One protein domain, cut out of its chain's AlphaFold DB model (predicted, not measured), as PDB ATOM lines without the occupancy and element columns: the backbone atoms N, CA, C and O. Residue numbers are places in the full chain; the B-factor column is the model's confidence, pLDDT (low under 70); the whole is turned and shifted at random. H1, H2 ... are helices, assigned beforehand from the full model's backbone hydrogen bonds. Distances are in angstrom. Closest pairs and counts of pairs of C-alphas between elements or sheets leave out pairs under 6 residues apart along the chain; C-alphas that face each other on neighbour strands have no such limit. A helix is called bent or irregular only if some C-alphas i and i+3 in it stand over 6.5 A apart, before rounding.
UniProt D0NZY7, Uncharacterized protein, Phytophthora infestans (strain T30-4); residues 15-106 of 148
ATOM      1  N   ALA A  15     258.605 237.368 215.952       51.78
ATOM      2  CA  ALA A  15     257.534 238.314 216.261       51.78
ATOM      3  C   ALA A  15     257.934 239.768 215.948       51.78
ATOM      4  O   ALA A  15     257.171 240.496 215.318       51.78
ATOM      5  N   SER A  16     259.155 240.172 216.319       50.16
ATOM      6  CA  SER A  16     259.651 241.532 216.068       50.16
ATOM      7  C   SER A  16     259.860 241.815 214.570       50.16
ATOM      8  O   SER A  16     259.483 242.885 214.096       50.16
ATOM      9  N   CYS A  17     260.347 240.829 213.802       55.34
ATOM     10  CA  CYS A  17     260.486 240.905 212.339       55.34
ATOM     11  C   CYS A  17     259.130 240.954 211.606       55.34
ATOM     12  O   CYS A  17     258.991 241.612 210.577       55.34
ATOM     13  N   VAL A  18     258.112 240.255 212.120       56.62
ATOM     14  CA  VAL A  18     256.758 240.271 211.543       56.62
ATOM     15  C   VAL A  18     256.053 241.598 211.826       56.62
ATOM     16  O   VAL A  18     255.371 242.110 210.944       56.62
ATOM     17  N   LEU A  19     256.259 242.187 213.009       57.41
ATOM     18  CA  LEU A  19     255.723 243.507 213.357       57.41
ATOM     19  C   LEU A  19     256.333 244.625 212.502       57.41
ATOM     20  O   LEU A  19     255.587 245.442 211.974       57.41
ATOM     21  N   THR A  20     257.655 244.620 212.295       66.75
ATOM     22  CA  THR A  20     258.321 245.590 211.401       66.75
ATOM     23  C   THR A  20     257.818 245.454 209.969       66.75
ATOM     24  O   THR A  20     257.365 246.432 209.392       66.75
ATOM     25  N   LYS A  21     257.744 244.229 209.436       71.25
ATOM     26  CA  LYS A  21     257.188 243.987 208.092       71.25
ATOM     27  C   LYS A  21     255.728 244.406 207.950       71.25
ATOM     28  O   LYS A  21     255.331 244.860 206.883       71.25
ATOM     29  N   ALA A  22     254.915 244.218 208.988       71.81
ATOM     30  CA  ALA A  22     253.522 244.649 208.976       71.81
ATOM     31  C   ALA A  22     253.408 246.178 208.988       71.81
ATOM     32  O   ALA A  22     252.550 246.721 208.297       71.81
ATOM     33  N   GLN A  23     254.287 246.855 209.727       75.38
ATOM     34  CA  GLN A  23     254.335 248.310 209.802       75.38
ATOM     35  C   GLN A  23     254.852 248.935 208.503       75.38
ATOM     36  O   GLN A  23     254.181 249.807 207.962       75.38
ATOM     37  N   ASP A  24     255.932 248.404 207.927       74.06
ATOM     38  CA  ASP A  24     256.454 248.824 206.618       74.06
ATOM     39  C   ASP A  24     255.430 248.578 205.498       74.06
ATOM     40  O   ASP A  24     255.246 249.398 204.602       74.06
ATOM     41  N   LEU A  25     254.712 247.447 205.547       73.38
ATOM     42  CA  LEU A  25     253.640 247.150 204.597       73.38
ATOM     43  C   LEU A  25     252.453 248.103 204.764       73.38
ATOM     44  O   LEU A  25     251.800 248.430 203.775       73.38
ATOM     45  N   GLN A  26     252.143 248.508 205.994       72.69
ATOM     46  CA  GLN A  26     251.074 249.458 206.273       72.69
ATOM     47  C   GLN A  26     251.457 250.860 205.798       72.69
ATOM     48  O   GLN A  26     250.659 251.493 205.117       72.69
ATOM     49  N   GLU A  27     252.686 251.299 206.056       72.81
ATOM     50  CA  GLU A  27     253.220 252.572 205.577       72.81
ATOM     51  C   GLU A  27     253.294 252.601 204.045       72.81
ATOM     52  O   GLU A  27     252.833 253.550 203.417       72.81
ATOM     53  N   PHE A  28     253.737 251.510 203.415       68.00
ATOM     54  CA  PHE A  28     253.671 251.347 201.964       68.00
ATOM     55  C   PHE A  28     252.229 251.373 201.448       68.00
ATOM     56  O   PHE A  28     251.934 252.012 200.442       68.00
ATOM     57  N   LYS A  29     251.297 250.694 202.125       67.00
ATOM     58  CA  LYS A  29     249.878 250.730 201.755       67.00
ATOM     59  C   LYS A  29     249.314 252.135 201.885       67.00
ATOM     60  O   LYS A  29     248.565 252.533 201.009       67.00
ATOM     61  N   GLU A  30     249.663 252.892 202.913       66.62
ATOM     62  CA  GLU A  30     249.200 254.267 203.108       66.62
ATOM     63  C   GLU A  30     249.832 255.247 202.115       66.62
ATOM     64  O   GLU A  30     249.147 256.128 201.600       66.62
ATOM     65  N   ALA A  31     251.106 255.052 201.777       63.78
ATOM     66  CA  ALA A  31     251.830 255.882 200.824       63.78
ATOM     67  C   ALA A  31     251.489 255.569 199.354       63.78
ATOM     68  O   ALA A  31     251.515 256.472 198.513       63.78
ATOM     69  N   CYS A  32     251.190 254.305 199.030       58.72
ATOM     70  CA  CYS A  32     251.112 253.821 197.647       58.72
ATOM     71  C   CYS A  32     249.773 253.180 197.244       58.72
ATOM     72  O   CYS A  32     249.522 253.078 196.045       58.72
ATOM     73  N   ILE A  33     248.928 252.717 198.178       60.69
ATOM     74  CA  ILE A  33     247.712 251.930 197.858       60.69
ATOM     75  C   ILE A  33     246.413 252.585 198.355       60.69
ATOM     76  O   ILE A  33     245.410 252.536 197.649       60.69
ATOM     77  N   GLN A  34     246.400 253.182 199.546       55.75
ATOM     78  CA  GLN A  34     245.260 253.890 200.124       55.75
ATOM     79  C   GLN A  34     245.152 255.249 199.433       55.75
ATOM     80  O   GLN A  34     245.983 256.127 199.671       55.75
ATOM     81  N   PRO A  35     244.152 255.471 198.573       49.66
ATOM     82  CA  PRO A  35     244.022 256.753 197.924       49.66
ATOM     83  C   PRO A  35     243.411 257.752 198.918       49.66
ATOM     84  O   PRO A  35     242.349 257.479 199.490       49.66
ATOM     85  N   PRO A  36     243.992 258.946 199.112       52.38
ATOM     86  CA  PRO A  36     243.317 259.988 199.868       52.38
ATOM     87  C   PRO A  36     242.171 260.528 199.008       52.38
ATOM     88  O   PRO A  36     242.414 261.134 197.968       52.38
ATOM     89  N   LYS A  37     240.926 260.274 199.437       56.03
ATOM     90  CA  LYS A  37     239.672 260.778 198.839       56.03
ATOM     91  C   LYS A  37     239.653 260.763 197.304       56.03
ATOM     92  O   LYS A  37     239.531 261.802 196.669       56.03
ATOM     93  N   THR A  38     239.706 259.587 196.694       49.53
ATOM     94  CA  THR A  38     239.312 259.451 195.286       49.53
ATOM     95  C   THR A  38     237.872 259.929 195.123       49.53
ATOM     96  O   THR A  38     236.999 259.528 195.901       49.53
ATOM     97  N   GLU A  39     237.592 260.758 194.116       50.38
ATOM     98  CA  GLU A  39     236.198 260.952 193.724       50.38
ATOM     99  C   GLU A  39     235.607 259.602 193.307       50.38
ATOM    100  O   GLU A  39     236.326 258.694 192.879       50.38
ATOM    101  N   ARG A  40     234.282 259.466 193.414       52.75
ATOM    102  CA  ARG A  40     233.519 258.223 193.180       52.75
ATOM    103  C   ARG A  40     233.809 257.541 191.825       52.75
ATOM    104  O   ARG A  40     233.399 256.404 191.628       52.75
ATOM    105  N   SER A  41     234.509 258.227 190.920       57.00
ATOM    106  CA  SER A  41     234.903 257.782 189.583       57.00
ATOM    107  C   SER A  41     236.381 257.368 189.420       57.00
ATOM    108  O   SER A  41     236.777 257.050 188.302       57.00
ATOM    109  N   GLY A  42     237.215 257.363 190.469       53.88
ATOM    110  CA  GLY A  42     238.608 256.888 190.367       53.88
ATOM    111  C   GLY A  42     239.658 257.947 189.986       53.88
ATOM    112  O   GLY A  42     240.834 257.613 189.867       53.88
ATOM    113  N   ALA A  43     239.256 259.209 189.811       57.69
ATOM    114  CA  ALA A  43     240.169 260.327 189.565       57.69
ATOM    115  C   ALA A  43     240.839 260.809 190.864       57.69
ATOM    116  O   ALA A  43     240.269 260.672 191.953       57.69
ATOM    117  N   ALA A  44     242.036 261.398 190.745       58.06
ATOM    118  CA  ALA A  44     242.666 262.105 191.858       58.06
ATOM    119  C   ALA A  44     241.675 263.124 192.439       58.06
ATOM    120  O   ALA A  44     240.973 263.796 191.683       58.06
ATOM    121  N   ALA A  45     241.600 263.219 193.770       66.19
ATOM    122  CA  ALA A  45     240.757 264.209 194.433       66.19
ATOM    123  C   ALA A  45     241.026 265.594 193.829       66.19
ATOM    124  O   ALA A  45     242.196 265.966 193.706       66.19
ATOM    125  N   GLU A  46     239.992 266.380 193.522       73.31
ATOM    126  CA  GLU A  46     240.177 267.742 192.990       73.31
ATOM    127  C   GLU A  46     241.096 268.583 193.898       73.31
ATOM    128  O   GLU A  46     241.914 269.362 193.414       73.31
ATOM    129  N   SER A  47     241.062 268.350 195.217       75.06
ATOM    130  CA  SER A  47     241.982 268.984 196.172       75.06
ATOM    131  C   SER A  47     243.451 268.620 195.927       75.06
ATOM    132  O   SER A  47     244.321 269.474 196.014       75.06
ATOM    133  N   THR A  48     243.728 267.368 195.560       82.25
ATOM    134  CA  THR A  48     245.086 266.893 195.266       82.25
ATOM    135  C   THR A  48     245.608 267.471 193.952       82.25
ATOM    136  O   THR A  48     246.774 267.844 193.860       82.25
ATOM    137  N   LEU A  49     244.747 267.583 192.935       87.06
ATOM    138  CA  LEU A  49     245.100 268.268 191.692       87.06
ATOM    139  C   LEU A  49     245.406 269.743 191.933       87.06
ATOM    140  O   LEU A  49     246.381 270.261 191.394       87.06
ATOM    141  N   HIS A  50     244.603 270.405 192.766       89.88
ATOM    142  CA  HIS A  50     244.820 271.800 193.123       89.88
ATOM    143  C   HIS A  50     246.162 272.012 193.838       89.88
ATOM    144  O   HIS A  50     246.912 272.910 193.457       89.88
ATOM    145  N   ASP A  51     246.518 271.146 194.791       91.81
ATOM    146  CA  ASP A  51     247.812 271.205 195.484       91.81
ATOM    147  C   ASP A  51     249.002 271.049 194.524       91.81
ATOM    148  O   ASP A  51     250.010 271.748 194.653       91.81
ATOM    149  N   VAL A  52     248.898 270.155 193.534       92.50
ATOM    150  CA  VAL A  52     249.951 269.975 192.519       92.50
ATOM    151  C   VAL A  52     250.028 271.184 191.583       92.50
ATOM    152  O   VAL A  52     251.129 271.608 191.235       92.50
ATOM    153  N   VAL A  53     248.894 271.793 191.216       95.12
ATOM    154  CA  VAL A  53     248.877 273.047 190.441       95.12
ATOM    155  C   VAL A  53     249.597 274.170 191.189       95.12
ATOM    156  O   VAL A  53     250.412 274.864 190.584       95.12
ATOM    157  N   ILE A  54     249.336 274.331 192.489       95.00
ATOM    158  CA  ILE A  54     249.998 275.353 193.312       95.00
ATOM    159  C   ILE A  54     251.513 275.133 193.316       95.00
ATOM    160  O   ILE A  54     252.267 276.075 193.078       95.00
ATOM    161  N   GLN A  55     251.967 273.896 193.527       95.56
ATOM    162  CA  GLN A  55     253.398 273.573 193.538       95.56
ATOM    163  C   GLN A  55     254.066 273.813 192.179       95.56
ATOM    164  O   GLN A  55     255.145 274.404 192.123       95.56
ATOM    165  N   LEU A  56     253.411 273.427 191.080       96.06
ATOM    166  CA  LEU A  56     253.897 273.711 189.729       96.06
ATOM    167  C   LEU A  56     254.047 275.216 189.494       96.06
ATOM    168  O   LEU A  56     255.082 275.657 189.008       96.06
ATOM    169  N   GLN A  57     253.050 276.016 189.871       95.06
ATOM    170  CA  GLN A  57     253.102 277.471 189.709       95.06
ATOM    171  C   GLN A  57     254.162 278.123 190.602       95.06
ATOM    172  O   GLN A  57     254.804 279.083 190.184       95.06
ATOM    173  N   GLN A  58     254.386 277.600 191.807       95.12
ATOM    174  CA  GLN A  58     255.457 278.071 192.686       95.12
ATOM    175  C   GLN A  58     256.844 277.773 192.113       95.12
ATOM    176  O   GLN A  58     257.726 278.625 192.192       95.12
ATOM    177  N   HIS A  59     257.039 276.587 191.532       95.44
ATOM    178  CA  HIS A  59     258.333 276.191 190.983       95.44
ATOM    179  C   HIS A  59     258.619 276.848 189.624       95.44
ATOM    180  O   HIS A  59     259.720 277.342 189.392       95.44
ATOM    181  N   TRP A  60     257.614 276.904 188.747       95.25
ATOM    182  CA  TRP A  60     257.775 277.264 187.338       95.25
ATOM    183  C   TRP A  60     257.142 278.592 186.927       95.25
ATOM    184  O   TRP A  60     257.364 279.033 185.801       95.25
ATOM    185  N   GLY A  61     256.376 279.259 187.792       92.06
ATOM    186  CA  GLY A  61     255.626 280.472 187.432       92.06
ATOM    187  C   GLY A  61     256.490 281.672 187.029       92.06
ATOM    188  O   GLY A  61     255.985 282.619 186.437       92.06
ATOM    189  N   SER A  62     257.794 281.638 187.317       90.12
ATOM    190  CA  SER A  62     258.772 282.626 186.839       90.12
ATOM    191  C   SER A  62     259.306 282.335 185.434       90.12
ATOM    192  O   SER A  62     259.890 283.217 184.816       90.12
ATOM    193  N   THR A  63     259.145 281.102 184.950       91.12
ATOM    194  CA  THR A  63     259.675 280.620 183.667       91.12
ATOM    195  C   THR A  63     258.560 280.470 182.639       91.12
ATOM    196  O   THR A  63     258.716 280.870 181.488       91.12
ATOM    197  N   PHE A  64     257.417 279.932 183.065       91.94
ATOM    198  CA  PHE A  64     256.275 279.653 182.209       91.94
ATOM    199  C   PHE A  64     255.033 280.401 182.682       91.94
ATOM    200  O   PHE A  64     254.746 280.484 183.876       91.94
ATOM    201  N   GLN A  65     254.251 280.876 181.720       91.06
ATOM    202  CA  GLN A  65     252.916 281.414 181.927       91.06
ATOM    203  C   GLN A  65     251.902 280.635 181.086       91.06
ATOM    204  O   GLN A  65     252.169 280.232 179.955       91.06
ATOM    205  N   GLY A  66     250.712 280.420 181.636       89.19
ATOM    206  CA  GLY A  66     249.670 279.622 180.998       89.19
ATOM    207  C   GLY A  66     248.324 279.798 181.680       89.19
ATOM    208  O   GLY A  66     248.249 280.244 182.827       89.19
ATOM    209  N   SER A  67     247.249 279.449 180.972       92.06
ATOM    210  CA  SER A  67     245.903 279.490 181.544       92.06
ATOM    211  C   SER A  67     245.742 278.448 182.656       92.06
ATOM    212  O   SER A  67     246.445 277.436 182.696       92.06
ATOM    213  N   ALA A  68     244.768 278.652 183.549       92.00
ATOM    214  CA  ALA A  68     244.480 277.714 184.640       92.00
ATOM    215  C   ALA A  68     244.211 276.276 184.146       92.00
ATOM    216  O   ALA A  68     244.517 275.310 184.844       92.00
ATOM    217  N   ILE A  69     243.668 276.128 182.932       92.69
ATOM    218  CA  ILE A  69     243.405 274.826 182.307       92.69
ATOM    219  C   ILE A  69     244.717 274.122 181.941       92.69
ATOM    220  O   ILE A  69     244.836 272.923 182.175       92.69
ATOM    221  N   VAL A  70     245.712 274.848 181.423       94.50
ATOM    222  CA  VAL A  70     247.020 274.278 181.051       94.50
ATOM    223  C   VAL A  70     247.774 273.799 182.292       94.50
ATOM    224  O   VAL A  70     248.275 272.676 182.310       94.50
ATOM    225  N   TRP A  71     247.763 274.583 183.376       96.12
ATOM    226  CA  TRP A  71     248.338 274.159 184.658       96.12
ATOM    227  C   TRP A  71     247.656 272.906 185.216       96.12
ATOM    228  O   TRP A  71     248.331 271.966 185.637       96.12
ATOM    229  N   ARG A  72     246.319 272.847 185.162       94.38
ATOM    230  CA  ARG A  72     245.563 271.640 185.534       94.38
ATOM    231  C   ARG A  72     245.889 270.445 184.639       94.38
ATOM    232  O   ARG A  72     245.933 269.324 185.133       94.38
ATOM    233  N   MET A  73     246.108 270.652 183.342       94.38
ATOM    234  CA  MET A  73     246.480 269.585 182.408       94.38
ATOM    235  C   MET A  73     247.837 268.978 182.775       94.38
ATOM    236  O   MET A  73     247.970 267.755 182.826       94.38
ATOM    237  N   TRP A  74     248.810 269.818 183.135       95.75
ATOM    238  CA  TRP A  74     250.104 269.354 183.631       95.75
ATOM    239  C   TRP A  74     249.969 268.599 184.956       95.75
ATOM    240  O   TRP A  74     250.413 267.455 185.055       95.75
ATOM    241  N   ALA A  75     249.268 269.160 185.941       94.12
ATOM    242  CA  ALA A  75     249.018 268.481 187.214       94.12
ATOM    243  C   ALA A  75     248.314 267.119 187.032       94.12
ATOM    244  O   ALA A  75     248.664 266.136 187.688       94.12
ATOM    245  N   ASN A  76     247.369 267.024 186.092       92.25
ATOM    246  CA  ASN A  76     246.723 265.765 185.720       92.25
ATOM    247  C   ASN A  76     247.715 264.748 185.146       92.25
ATOM    248  O   ASN A  76     247.643 263.571 185.487       92.25
ATOM    249  N   SER A  77     248.656 265.179 184.302       91.50
ATOM    250  CA  SER A  77     249.681 264.280 183.757       91.50
ATOM    251  C   SER A  77     250.574 263.675 184.850       91.50
ATOM    252  O   SER A  77     250.872 262.483 184.788       91.50
ATOM    253  N   ILE A  78     250.904 264.450 185.890       91.00
ATOM    254  CA  ILE A  78     251.715 264.012 187.038       91.00
ATOM    255  C   ILE A  78     250.923 263.057 187.938       91.00
ATOM    256  O   ILE A  78     251.389 261.972 188.288       91.00
ATOM    257  N   THR A  79     249.692 263.431 188.291       89.50
ATOM    258  CA  THR A  79     248.869 262.659 189.237       89.50
ATOM    259  C   THR A  79     248.290 261.375 188.639       89.50
ATOM    260  O   THR A  79     247.835 260.508 189.385       89.50
ATOM    261  N   ARG A  80     248.365 261.190 187.314       84.69
ATOM    262  CA  ARG A  80     247.805 260.036 186.589       84.69
ATOM    263  C   ARG A  80     248.311 258.673 187.071       84.69
ATOM    264  O   ARG A  80     247.555 257.710 187.032       84.69
ATOM    265  N   ASN A  81     249.571 258.573 187.503       80.31
ATOM    266  CA  ASN A  81     250.152 257.317 188.002       80.31
ATOM    267  C   ASN A  81     249.650 256.958 189.421       80.31
ATOM    268  O   ASN A  81     249.836 255.834 189.866       80.31
ATOM    269  N   LEU A  82     249.001 257.890 190.135       73.69
ATOM    270  CA  LEU A  82     248.550 257.778 191.537       73.69
ATOM    271  C   LEU A  82     249.655 257.493 192.574       73.69
ATOM    272  O   LEU A  82     249.406 257.602 193.773       73.69
ATOM    273  N   ASN A  83     250.888 257.216 192.149       81.31
ATOM    274  CA  ASN A  83     252.031 257.058 193.032       81.31
ATOM    275  C   ASN A  83     252.573 258.419 193.493       81.31
ATOM    276  O   ASN A  83     253.350 259.060 192.791       81.31
ATOM    277  N   ARG A  84     252.202 258.850 194.702       78.25
ATOM    278  CA  ARG A  84     252.634 260.143 195.260       78.25
ATOM    279  C   ARG A  84     254.141 260.284 195.432       78.25
ATOM    280  O   ARG A  84     254.648 261.398 195.359       78.25
ATOM    281  N   SER A  85     254.857 259.176 195.632       81.75
ATOM    282  CA  SER A  85     256.313 259.217 195.821       81.75
ATOM    283  C   SER A  85     257.062 259.748 194.594       81.75
ATOM    284  O   SER A  85     258.176 260.245 194.734       81.75
ATOM    285  N   THR A  86     256.453 259.705 193.399       85.81
ATOM    286  CA  THR A  86     257.080 260.180 192.157       85.81
ATOM    287  C   THR A  86     256.745 261.633 191.822       85.81
ATOM    288  O   THR A  86     257.392 262.222 190.960       85.81
ATOM    289  N   TRP A  87     255.757 262.238 192.490       90.25
ATOM    290  CA  TRP A  87     255.231 263.547 192.095       90.25
ATOM    291  C   TRP A  87     256.227 264.673 192.323       90.25
ATOM    292  O   TRP A  87     256.357 265.533 191.465       90.25
ATOM    293  N   THR A  88     256.964 264.649 193.434       89.12
ATOM    294  CA  THR A  88     257.970 265.677 193.730       89.12
ATOM    295  C   THR A  88     259.041 265.741 192.642       89.12
ATOM    296  O   THR A  88     259.389 266.829 192.201       89.12
ATOM    297  N   GLY A  89     259.509 264.582 192.159       90.81
ATOM    298  CA  GLY A  89     260.433 264.519 191.024       90.81
ATOM    299  C   GLY A  89     259.790 265.043 189.740       90.81
ATOM    300  O   GLY A  89     260.334 265.933 189.100       90.81
ATOM    301  N   ALA A  90     258.574 264.582 189.434       91.56
ATOM    302  CA  ALA A  90     257.849 264.987 188.230       91.56
ATOM    303  C   ALA A  90     257.444 266.478 188.197       91.56
ATOM    304  O   ALA A  90     257.203 267.018 187.122       91.56
ATOM    305  N   ILE A  91     257.345 267.150 189.352       93.81
ATOM    306  CA  ILE A  91     257.131 268.604 189.450       93.81
ATOM    307  C   ILE A  91     258.408 269.368 189.075       93.81
ATOM    308  O   ILE A  91     258.316 270.453 188.503       93.81
ATOM    309  N   SER A  92     259.584 268.823 189.397       94.56
ATOM    310  CA  SER A  92     260.884 269.397 189.026       94.56
ATOM    311  C   SER A  92     261.281 269.114 187.579       94.56
ATOM    312  O   SER A  92     262.151 269.801 187.045       94.56
ATOM    313  N   ASP A  93     260.657 268.129 186.938       94.25
ATOM    314  CA  ASP A  93     260.845 267.875 185.517       94.25
ATOM    315  C   ASP A  93     260.158 268.964 184.668       94.25
ATOM    316  O   ASP A  93     259.122 269.512 185.060       94.25
ATOM    317  N   PRO A  94     260.713 269.306 183.489       93.19
ATOM    318  CA  PRO A  94     260.089 270.255 182.573       93.19
ATOM    319  C   PRO A  94     258.717 269.760 182.076       93.19
ATOM    320  O   PRO A  94     258.429 268.558 182.116       93.19
ATOM    321  N   PRO A  95     257.858 270.664 181.567       93.12
ATOM    322  CA  PRO A  95     256.522 270.292 181.121       93.12
ATOM    323  C   PRO A  95     256.573 269.246 179.998       93.12
ATOM    324  O   PRO A  95     257.377 269.381 179.072       93.12
ATOM    325  N   PRO A  96     255.683 268.235 180.019       92.88
ATOM    326  CA  PRO A  96     255.512 267.319 178.900       92.88
ATOM    327  C   PRO A  96     255.232 268.074 177.598       92.88
ATOM    328  O   PRO A  96     254.548 269.093 177.614       92.88
ATOM    329  N   GLU A  97     255.673 267.544 176.458       93.25
ATOM    330  CA  GLU A  97     255.619 268.231 175.152       93.25
ATOM    331  C   GLU A  97     254.224 268.787 174.794       93.25
ATOM    332  O   GLU A  97     254.080 269.931 174.369       93.25
ATOM    333  N   HIS A  98     253.167 268.012 175.058       91.56
ATOM    334  CA  HIS A  98     251.782 268.428 174.808       91.56
ATOM    335  C   HIS A  98     251.306 269.598 175.693       91.56
ATOM    336  O   HIS A  98     250.389 270.315 175.305       91.56
ATOM    337  N   VAL A  99     251.917 269.796 176.865       94.38
ATOM    338  CA  VAL A  99     251.685 270.945 177.754       94.38
ATOM    339  C   VAL A  99     252.603 272.101 177.375       94.38
ATOM    340  O   VAL A  99     252.152 273.243 177.340       94.38
ATOM    341  N   ALA A 100     253.871 271.815 177.072       92.31
ATOM    342  CA  ALA A 100     254.880 272.815 176.736       92.31
ATOM    343  C   ALA A 100     254.427 273.709 175.572       92.31
ATOM    344  O   ALA A 100     254.550 274.925 175.654       92.31
ATOM    345  N   ASN A 101     253.789 273.122 174.553       92.19
ATOM    346  CA  ASN A 101     253.244 273.851 173.400       92.19
ATOM    347  C   ASN A 101     252.095 274.822 173.742       92.19
ATOM    348  O   ASN A 101     251.723 275.650 172.915       92.19
ATOM    349  N   LEU A 102     251.499 274.706 174.932       92.25
ATOM    350  CA  LEU A 102     250.406 275.558 175.413       92.25
ATOM    351  C   LEU A 102     250.873 276.593 176.447       92.25
ATOM    352  O   LEU A 102     250.084 277.444 176.867       92.25
ATOM    353  N   LEU A 103     252.131 276.505 176.884       91.56
ATOM    354  CA  LEU A 103     252.761 277.449 177.796       91.56
ATOM    355  C   LEU A 103     253.517 278.506 176.991       91.56
ATOM    356  O   LEU A 103     254.159 278.212 175.988       91.56
ATOM    357  N   ASN A 104     253.467 279.747 177.457       87.25
ATOM    358  CA  ASN A 104     254.329 280.814 176.965       87.25
ATOM    359  C   ASN A 104     255.481 281.021 177.951       87.25
ATOM    360  O   ASN A 104     255.358 280.687 179.131       87.25
ATOM    361  N   ALA A 105     256.576 281.620 177.489       85.56
ATOM    362  CA  ALA A 105     257.577 282.157 178.403       85.56
ATOM    363  C   ALA A 105     256.917 283.220 179.289       85.56
ATOM    364  O   ALA A 105     256.136 284.040 178.797       85.56
ATOM    365  N   ALA A 106     257.183 283.178 180.592       82.88
ATOM    366  CA  ALA A 106     256.755 284.246 181.480       82.88
ATOM    367  C   ALA A 106     257.473 285.536 181.066       82.88
ATOM    368  O   ALA A 106     258.703 285.550 180.947       82.88
TER     369      ALA A 106
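AT A GLANCE: This is residues 15 to 106 of the 148 residues of an uncharacterized protein of Phytophthora infestans (strain T30-4) (UniProt D0NZY7). A small body of three short helices, H2, H3 and H4, has one longer helix, H1, as an arm that meets it end to end at H4; residues 15 to 25 of H1 stick out free. In the body H3 crosses H2, H4 runs the same way as H2, and the very short H5 packs on H3. The printed part has 92 residues with five named helices, H1 to H5 in order along the chain, and no named strand; the class is all helix. The whole is loose, with a radius of gyration of the C-alphas of 16.4 A, and spans 58 by 28 by 20 A, the arm making much of the length.

IN THESE COORDINATES: H1 covers residues 15 to 32, starting with C-alpha 15 at (257.534, 238.314, 216.261), and is 25.1 A long. H2 covers residues 46 to 60 and measures 20.8 A. H3 covers residues 68 to 79 and measures 16.3 A, with C-alpha 79 at (248.869, 262.659, 189.237). H4 covers residues 84 to 92, 13.9 A; it is irregular, but only just, with C-alphas 85 and 88 7.0 A apart. H5 covers residues 97 to 100, 4.9 A, and ends with C-alpha 100 at (254.880, 272.815, 176.736).

HOW THE PARTS SIT: H3 and H4 are the hubs, touching three helices each. H2 and H3 touch about perpendicular, at 76 degrees; their closest C-alphas, of Val 52 and Ala 75, are 5.6 A apart. H2 and H4 touch at a shallow tilt of 31 degrees, the same way, closest at the C-alphas of Leu 56 and Ile 91, 6.1 A. H3 touches H4 with residues 78 to 79 alone, at a steep tilt of 48 degrees, opposite ways; the C-alphas of Ile 78 and Trp 87 are closest, 6.2 A. H1 and H4 touch only at their ends, closest at the C-alphas of Cys 32 and Arg 84, 6.9 A. H3 and H5 only just touch, with 3 pairs of C-alphas within 8 A, the closest those of Trp 74 and Val 99, 6.3 A. H1 is apart from H2, H3 and H5. Every O i to N i+4 pair is within hydrogen-bond range in H1, H2 and H3, and 3 of 5 are in H4; H5 is too short for such a pair.

THE WHOLE: The C-alphas farthest apart, of Ala 15 and Asn 104, are 58.0 A apart; without residues 15 to 25 the body spans 43 by 24 by 20 A. Residues 64 to 65 pair with residues 104 to 105, antiparallel. The printed part has no cut. The link H1 to H2, residues 33 to 45, is long; H2 to H3 is short, and H3 to H4 and H4 to H5 are tight. The mean pLDDT of the printed part is 80.4, with residues 15 to 20 and 28 to 45 under 70.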